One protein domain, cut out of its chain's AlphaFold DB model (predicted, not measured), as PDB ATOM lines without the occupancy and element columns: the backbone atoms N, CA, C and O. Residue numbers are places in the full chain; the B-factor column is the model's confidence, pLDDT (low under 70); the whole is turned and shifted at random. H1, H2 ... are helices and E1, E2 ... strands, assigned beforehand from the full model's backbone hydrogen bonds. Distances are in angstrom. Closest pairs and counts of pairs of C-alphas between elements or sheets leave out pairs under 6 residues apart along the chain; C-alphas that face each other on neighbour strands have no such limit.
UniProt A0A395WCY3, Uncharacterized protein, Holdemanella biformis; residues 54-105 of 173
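What this domain is: This is residues 54 to 105 of the 173 residues of an uncharacterized protein of Holdemanella biformis (UniProt A0A395WCY3). A small hairpin of two strands, E1 and E2, has helix H1 near E2 and helix H2 near E1, while a long loop, residues 79 to 94, swings from E2 round to H2. The 52 printed residues run H1, E1, E2, H2, an antiparallel sheet in a mixed class, with under half in named elements. The whole is compact and rounded, radius of gyration of the C-alphas 10.2 A, spans 28 by 22 by 19 A.

Where its parts are: Find C-alpha 58 at (206.682, 201.406, 210.552), where H1 begins, residues 58 to 64. E1 is residues 69 to 72, E2 75 to 78. H2, residues 95 to 104, runs 14.4 A to C-alpha 104 at (200.179, 192.842, 205.061).

How they stand to each other: In the hairpin, N 70 and O 77 are 2.9 A apart, within hydrogen-bond range. The closest C-alphas of H1 and E2, Asn 64 and Pro 78, are 6.8 A apart; of E1 and H2, Leu 69 and Val 99, 7.1 A. H1 and H2 are apart; in both, every O i to N i+4 pair is within hydrogen-bond range.

The domain as a whole: The printed part has no cut. E2 to H2 is a long link. Look for pLDDT under 70 at residues 65 to 67 and 91 to 93.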
ATOM      1  N   TYR A  54     203.824 195.791 208.623       90.00
ATOM      2  CA  TYR A  54     203.852 197.236 208.390       90.00
ATOM      3  C   TYR A  54     203.753 198.045 209.682       90.00
ATOM      4  O   TYR A  54     204.516 198.989 209.855       90.00
ATOM      5  N   GLU A  55     202.821 197.694 210.565       90.06
ATOM      6  CA  GLU A  55     202.625 198.396 211.836       90.06
ATOM      7  C   GLU A  55     203.830 198.201 212.754       90.06
ATOM      8  O   GLU A  55     204.356 199.189 213.265       90.06
ATOM      9  N   HIS A  56     204.323 196.964 212.856       89.94
ATOM     10  CA  HIS A  56     205.470 196.613 213.690       89.94
ATOM     11  C   HIS A  56     206.747 197.370 213.291       89.94
ATOM     12  O   HIS A  56     207.465 197.902 214.132       89.94
ATOM     13  N   PHE A  57     207.024 197.442 211.986       88.44
ATOM     14  CA  PHE A  57     208.266 197.996 211.448       88.44
ATOM     15  C   PHE A  57     208.140 199.436 210.934       88.44
ATOM     16  O   PHE A  57     209.063 199.948 210.301       88.44
ATOM     17  N   LYS A  58     207.007 200.110 211.168       89.50
ATOM     18  CA  LYS A  58     206.682 201.406 210.552       89.50
ATOM     19  C   LYS A  58     207.797 202.443 210.706       89.50
ATOM     20  O   LYS A  58     208.185 203.074 209.723       89.50
ATOM     21  N   ASP A  59     208.309 202.603 211.922       87.25
ATOM     22  CA  ASP A  59     209.334 203.603 212.228       87.25
ATOM     23  C   ASP A  59     210.685 203.237 211.601       87.25
ATOM     24  O   ASP A  59     211.359 204.096 211.033       87.25
ATOM     25  N   GLU A  60     211.050 201.953 211.621       85.62
ATOM     26  CA  GLU A  60     212.288 201.449 211.022       85.62
ATOM     27  C   GLU A  60     212.276 201.583 209.492       85.62
ATOM     28  O   GLU A  60     213.266 202.012 208.899       85.62
ATOM     29  N   ILE A  61     211.137 201.308 208.846       86.62
ATOM     30  CA  ILE A  61     210.955 201.508 207.400       86.62
ATOM     31  C   ILE A  61     211.198 202.977 207.037       86.62
ATOM     32  O   ILE A  61     211.933 203.263 206.092       86.62
ATOM     33  N   ILE A  62     210.610 203.909 207.795       82.69
ATOM     34  CA  ILE A  62     210.743 205.352 207.545       82.69
ATOM     35  C   ILE A  62     212.195 205.814 207.716       82.69
ATOM     36  O   ILE A  62     212.675 206.634 206.932       82.69
ATOM     37  N   GLN A  63     212.893 205.303 208.730       79.94
ATOM     38  CA  GLN A  63     214.251 205.735 209.058       79.94
ATOM     39  C   GLN A  63     215.305 205.127 208.124       79.94
ATOM     40  O   GLN A  63     216.192 205.840 207.648       79.94
ATOM     41  N   ASN A  64     215.194 203.830 207.835       71.81
ATOM     42  CA  ASN A  64     216.291 203.048 207.260       71.81
ATOM     43  C   ASN A  64     216.056 202.641 205.802       71.81
ATOM     44  O   ASN A  64     217.007 202.346 205.080       71.81
ATOM     45  N   VAL A  65     214.810 202.653 205.320       69.25
ATOM     46  CA  VAL A  65     214.434 202.004 204.059       69.25
ATOM     47  C   VAL A  65     213.842 203.026 203.089       69.25
ATOM     48  O   VAL A  65     212.664 203.011 202.749       69.25
ATOM     49  N   LYS A  66     214.682 203.955 202.623       64.06
ATOM     50  CA  LYS A  66     214.257 205.109 201.804       64.06
ATOM     51  C   LYS A  66     213.441 204.745 200.553       64.06
ATOM     52  O   LYS A  66     212.451 205.410 200.269       64.06
ATOM     53  N   TYR A  67     213.879 203.745 199.779       62.59
ATOM     54  CA  TYR A  67     213.331 203.488 198.434       62.59
ATOM     55  C   TYR A  67     213.010 202.020 198.134       62.59
ATOM     56  O   TYR A  67     212.111 201.750 197.340       62.59
ATOM     57  N   ALA A  68     213.720 201.067 198.744       76.81
ATOM     58  CA  ALA A  68     213.500 199.643 198.510       76.81
ATOM     59  C   ALA A  68     213.885 198.816 199.744       76.81
ATOM     60  O   ALA A  68     214.996 198.945 200.262       76.81
ATOM     61  N   LEU A  69     212.948 197.973 200.184       87.19
ATOM     62  CA  LEU A  69     213.055 197.101 201.353       87.19
ATOM     63  C   LEU A  69     213.660 195.754 200.968       87.19
ATOM     64  O   LEU A  69     213.155 195.089 200.064       87.19
ATOM     65  N   ALA A  70     214.684 195.338 201.702       87.94
ATOM     66  CA  ALA A  70     215.084 193.947 201.804       87.94
ATOM     67  C   ALA A  70     214.838 193.455 203.232       87.94
ATOM     68  O   ALA A  70     214.891 194.231 204.186       87.94
ATOM     69  N   VAL A  71     214.564 192.160 203.359       86.19
ATOM     70  CA  VAL A  71     214.520 191.477 204.650       86.19
ATOM     71  C   VAL A  71     215.553 190.367 204.601       86.19
ATOM     72  O   VAL A  71     215.556 189.579 203.653       86.19
ATOM     73  N   VAL A  72     216.440 190.335 205.589       82.94
ATOM     74  CA  VAL A  72     217.461 189.294 205.743       82.94
ATOM     75  C   VAL A  72     217.350 188.766 207.159       82.94
ATOM     76  O   VAL A  72     217.542 189.518 208.108       82.94
ATOM     77  N   ASN A  73     217.022 187.483 207.305       77.00
ATOM     78  CA  ASN A  73     216.836 186.837 208.606       77.00
ATOM     79  C   ASN A  73     215.839 187.586 209.517       77.00
ATOM     80  O   ASN A  73     216.001 187.633 210.738       77.00
ATOM     81  N   GLY A  74     214.788 188.174 208.943       76.88
ATOM     82  CA  GLY A  74     213.791 188.977 209.652       76.88
ATOM     83  C   GLY A  74     214.223 190.389 210.065       76.88
ATOM     84  O   GLY A  74     213.451 191.046 210.756       76.88
ATOM     85  N   GLU A  75     215.405 190.861 209.665       82.38
ATOM     86  CA  GLU A  75     215.851 192.249 209.865       82.38
ATOM     87  C   GLU A  75     215.629 193.084 208.604       82.38
ATOM     88  O   GLU A  75     215.862 192.602 207.487       82.38
ATOM     89  N   LEU A  76     215.219 194.346 208.767       86.62
ATOM     90  CA  LEU A  76     215.059 195.251 207.635       86.62
ATOM     91  C   LEU A  76     216.408 195.811 207.200       86.62
ATOM     92  O   LEU A  76     217.179 196.343 207.996       86.62
ATOM     93  N   LYS A  77     216.670 195.748 205.897       87.38
ATOM     94  CA  LYS A  77     217.871 196.325 205.294       87.38
ATOM     95  C   LYS A  77     217.522 197.126 204.042       87.38
ATOM     96  O   LYS A  77     216.527 196.830 203.365       87.38
ATOM     97  N   PRO A  78     218.331 198.137 203.684       87.25
ATOM     98  CA  PRO A  78     218.236 198.757 202.375       87.25
ATOM     99  C   PRO A  78     218.496 197.709 201.291       87.25
ATOM    100  O   PRO A  78     219.512 197.014 201.307       87.25
ATOM    101  N   CYS A  79     217.605 197.616 200.304       86.62
ATOM    102  CA  CYS A  79     217.801 196.688 199.189       86.62
ATOM    103  C   CYS A  79     219.070 197.005 198.384       86.62
ATOM    104  O   CYS A  79     219.670 196.097 197.825       86.62
ATOM    105  N   ALA A  80     219.486 198.275 198.333       83.88
ATOM    106  CA  ALA A  80     220.711 198.692 197.649       83.88
ATOM    107  C   ALA A  80     221.983 198.082 198.268       83.88
ATOM    108  O   ALA A  80     222.954 197.865 197.550       83.88
ATOM    109  N   ASP A  81     221.943 197.771 199.565       84.19
ATOM    110  CA  ASP A  81     223.082 197.261 200.335       84.19
ATOM    111  C   ASP A  81     222.967 195.752 200.609       84.19
ATOM    112  O   ASP A  81     223.774 195.182 201.339       84.19
ATOM    113  N   THR A  82     221.945 195.096 200.051       85.12
ATOM    114  CA  THR A  82     221.632 193.692 200.330       85.12
ATOM    115  C   THR A  82     221.800 192.839 199.084       85.12
ATOM    116  O   THR A  82     221.237 193.136 198.029       85.12
ATOM    117  N   ASN A  83     222.517 191.724 199.218       86.06
ATOM    118  CA  ASN A  83     222.608 190.724 198.166       86.06
ATOM    119  C   ASN A  83     221.232 190.081 197.913       86.06
ATOM    120  O   ASN A  83     220.570 189.606 198.838       86.06
ATOM    121  N   CYS A  84     220.804 190.031 196.651       87.31
ATOM    122  CA  CYS A  84     219.525 189.436 196.267       87.31
ATOM    123  C   CYS A  84     219.376 187.983 196.731       87.31
ATOM    124  O   CYS A  84     218.263 187.596 197.069       87.31
ATOM    125  N   ASP A  85     220.452 187.194 196.775       85.06
ATOM    126  CA  ASP A  85     220.384 185.774 197.163       85.06
ATOM    127  C   ASP A  85     220.132 185.563 198.666       85.06
ATOM    128  O   ASP A  85     219.580 184.531 199.076       85.06
ATOM    129  N   GLU A  86     220.494 186.564 199.468       84.38
ATOM    130  CA  GLU A  86     220.326 186.609 200.925       84.38
ATOM    131  C   GLU A  86     218.983 187.228 201.333       84.38
ATOM    132  O   GLU A  86     218.511 187.026 202.449       84.38
ATOM    133  N   CYS A  87     218.337 187.956 200.420       88.19
ATOM    134  CA  CYS A  87     217.048 188.585 200.658       88.19
ATOM    135  C   CYS A  87     215.909 187.552 200.669       88.19
ATOM    136  O   CYS A  87     215.754 186.741 199.753       88.19
ATOM    137  N   GLU A  88     215.017 187.646 201.653       86.25
ATOM    138  CA  GLU A  88     213.815 186.808 201.748       86.25
ATOM    139  C   GLU A  88     212.852 187.007 200.563       86.25
ATOM    140  O   GLU A  88     212.037 186.135 200.254       86.25
ATOM    141  N   PHE A  89     212.970 188.123 199.838       85.81
ATOM    142  CA  PHE A  89     212.167 188.406 198.647       85.81
ATOM    143  C   PHE A  89     212.769 187.867 197.342       85.81
ATOM    144  O   PHE A  89     212.156 188.067 196.289       85.81
ATOM    145  N   LYS A  90     213.901 187.147 197.386       80.31
ATOM    146  CA  LYS A  90     214.642 186.654 196.209       80.31
ATOM    147  C   LYS A  90     213.777 185.995 195.136       80.31
ATOM    148  O   LYS A  90     213.031 185.049 195.400       80.31
ATOM    149  N   GLY A  91     213.861 186.474 193.898       65.38
ATOM    150  CA  GLY A  91     213.065 185.964 192.781       65.38
ATOM    151  C   GLY A  91     212.954 186.954 191.622       65.38
ATOM    152  O   GLY A  91     213.362 188.101 191.744       65.38
ATOM    153  N   SER A  92     212.394 186.490 190.503       58.62
ATOM    154  CA  SER A  92     212.408 187.053 189.136       58.62
ATOM    155  C   SER A  92     211.784 188.452 188.917       58.62
ATOM    156  O   SER A  92     210.976 188.644 188.012       58.62
ATOM    157  N   GLY A  93     212.167 189.453 189.712       68.19
ATOM    158  CA  GLY A  93     211.808 190.862 189.500       68.19
ATOM    159  C   GLY A  93     210.494 191.312 190.146       68.19
ATOM    160  O   GLY A  93     210.057 192.429 189.896       68.19
ATOM    161  N   LYS A  94     209.878 190.481 190.999       82.38
ATOM    162  CA  LYS A  94     208.620 190.786 191.718       82.38
ATOM    163  C   LYS A  94     208.824 191.186 193.184       82.38
ATOM    164  O   LYS A  94     208.012 190.868 194.054       82.38
ATOM    165  N   CYS A  95     209.957 191.816 193.498       84.44
ATOM    166  CA  CYS A  95     210.301 192.172 194.878       84.44
ATOM    167  C   CYS A  95     209.281 193.153 195.475       84.44
ATOM    168  O   CYS A  95     208.912 193.025 196.638       84.44
ATOM    169  N   VAL A  96     208.762 194.081 194.664       83.00
ATOM    170  CA  VAL A  96     207.772 195.073 195.106       83.00
ATOM    171  C   VAL A  96     206.457 194.413 195.524       83.00
ATOM    172  O   VAL A  96     205.907 194.766 196.568       83.00
ATOM    173  N   GLU A  97     205.939 193.450 194.754       86.25
ATOM    174  CA  GLU A  97     204.722 192.725 195.135       86.25
ATOM    175  C   GLU A  97     204.935 191.903 196.408       86.25
ATOM    176  O   GLU A  97     204.102 191.949 197.310       86.25
ATOM    177  N   ARG A  98     206.080 191.227 196.526       87.50
ATOM    178  CA  ARG A  98     206.408 190.408 197.703       87.50
ATOM    179  C   ARG A  98     206.555 191.234 198.974       87.50
ATOM    180  O   ARG A  98     206.070 190.810 200.016       87.50
ATOM    181  N   VAL A  99     207.145 192.428 198.885       87.88
ATOM    182  CA  VAL A  99     207.189 193.388 199.998       87.88
ATOM    183  C   VAL A  99     205.773 193.793 200.403       87.88
ATOM    184  O   VAL A  99     205.441 193.748 201.583       87.88
ATOM    185  N   LYS A 100     204.903 194.138 199.443       87.44
ATOM    186  CA  LYS A 100     203.505 194.502 199.739       87.44
ATOM    187  C   LYS A 100     202.737 193.361 200.404       87.44
ATOM    188  O   LYS A 100     201.955 193.612 201.315       87.44
ATOM    189  N   GLU A 101     202.931 192.129 199.944       89.00
ATOM    190  CA  GLU A 101     202.330 190.945 200.561       89.00
ATOM    191  C   GLU A 101     202.884 190.708 201.966       89.00
ATOM    192  O   GLU A 101     202.112 190.468 202.890       89.00
ATOM    193  N   TRP A 102     204.199 190.820 202.151       88.75
ATOM    194  CA  TRP A 102     204.860 190.639 203.442       88.75
ATOM    195  C   TRP A 102     204.426 191.681 204.475       88.75
ATOM    196  O   TRP A 102     204.110 191.309 205.602       88.75
ATOM    197  N   LEU A 103     204.314 192.952 204.085       89.06
ATOM    198  CA  LEU A 103     203.851 194.046 204.947       89.06
ATOM    199  C   LEU A 103     202.422 193.835 205.466       89.06
ATOM    200  O   LEU A 103     202.109 194.271 206.568       89.06
ATOM    201  N   LYS A 104     201.567 193.159 204.687       89.88
ATOM    202  CA  LYS A 104     200.179 192.842 205.061       89.88
ATOM    203  C   LYS A 104     200.046 191.594 205.929       89.88
ATOM    204  O   LYS A 104     198.969 191.361 206.473       89.88
ATOM    205  N   LYS A 105     201.080 190.754 206.009       86.62
ATOM    206  CA  LYS A 105     201.023 189.552 206.842       86.62
ATOM    207  C   LYS A 105     201.021 189.948 208.323       86.62
ATOM    208  O   LYS A 105     201.700 190.916 208.680       86.62
TER     209      LYS A 105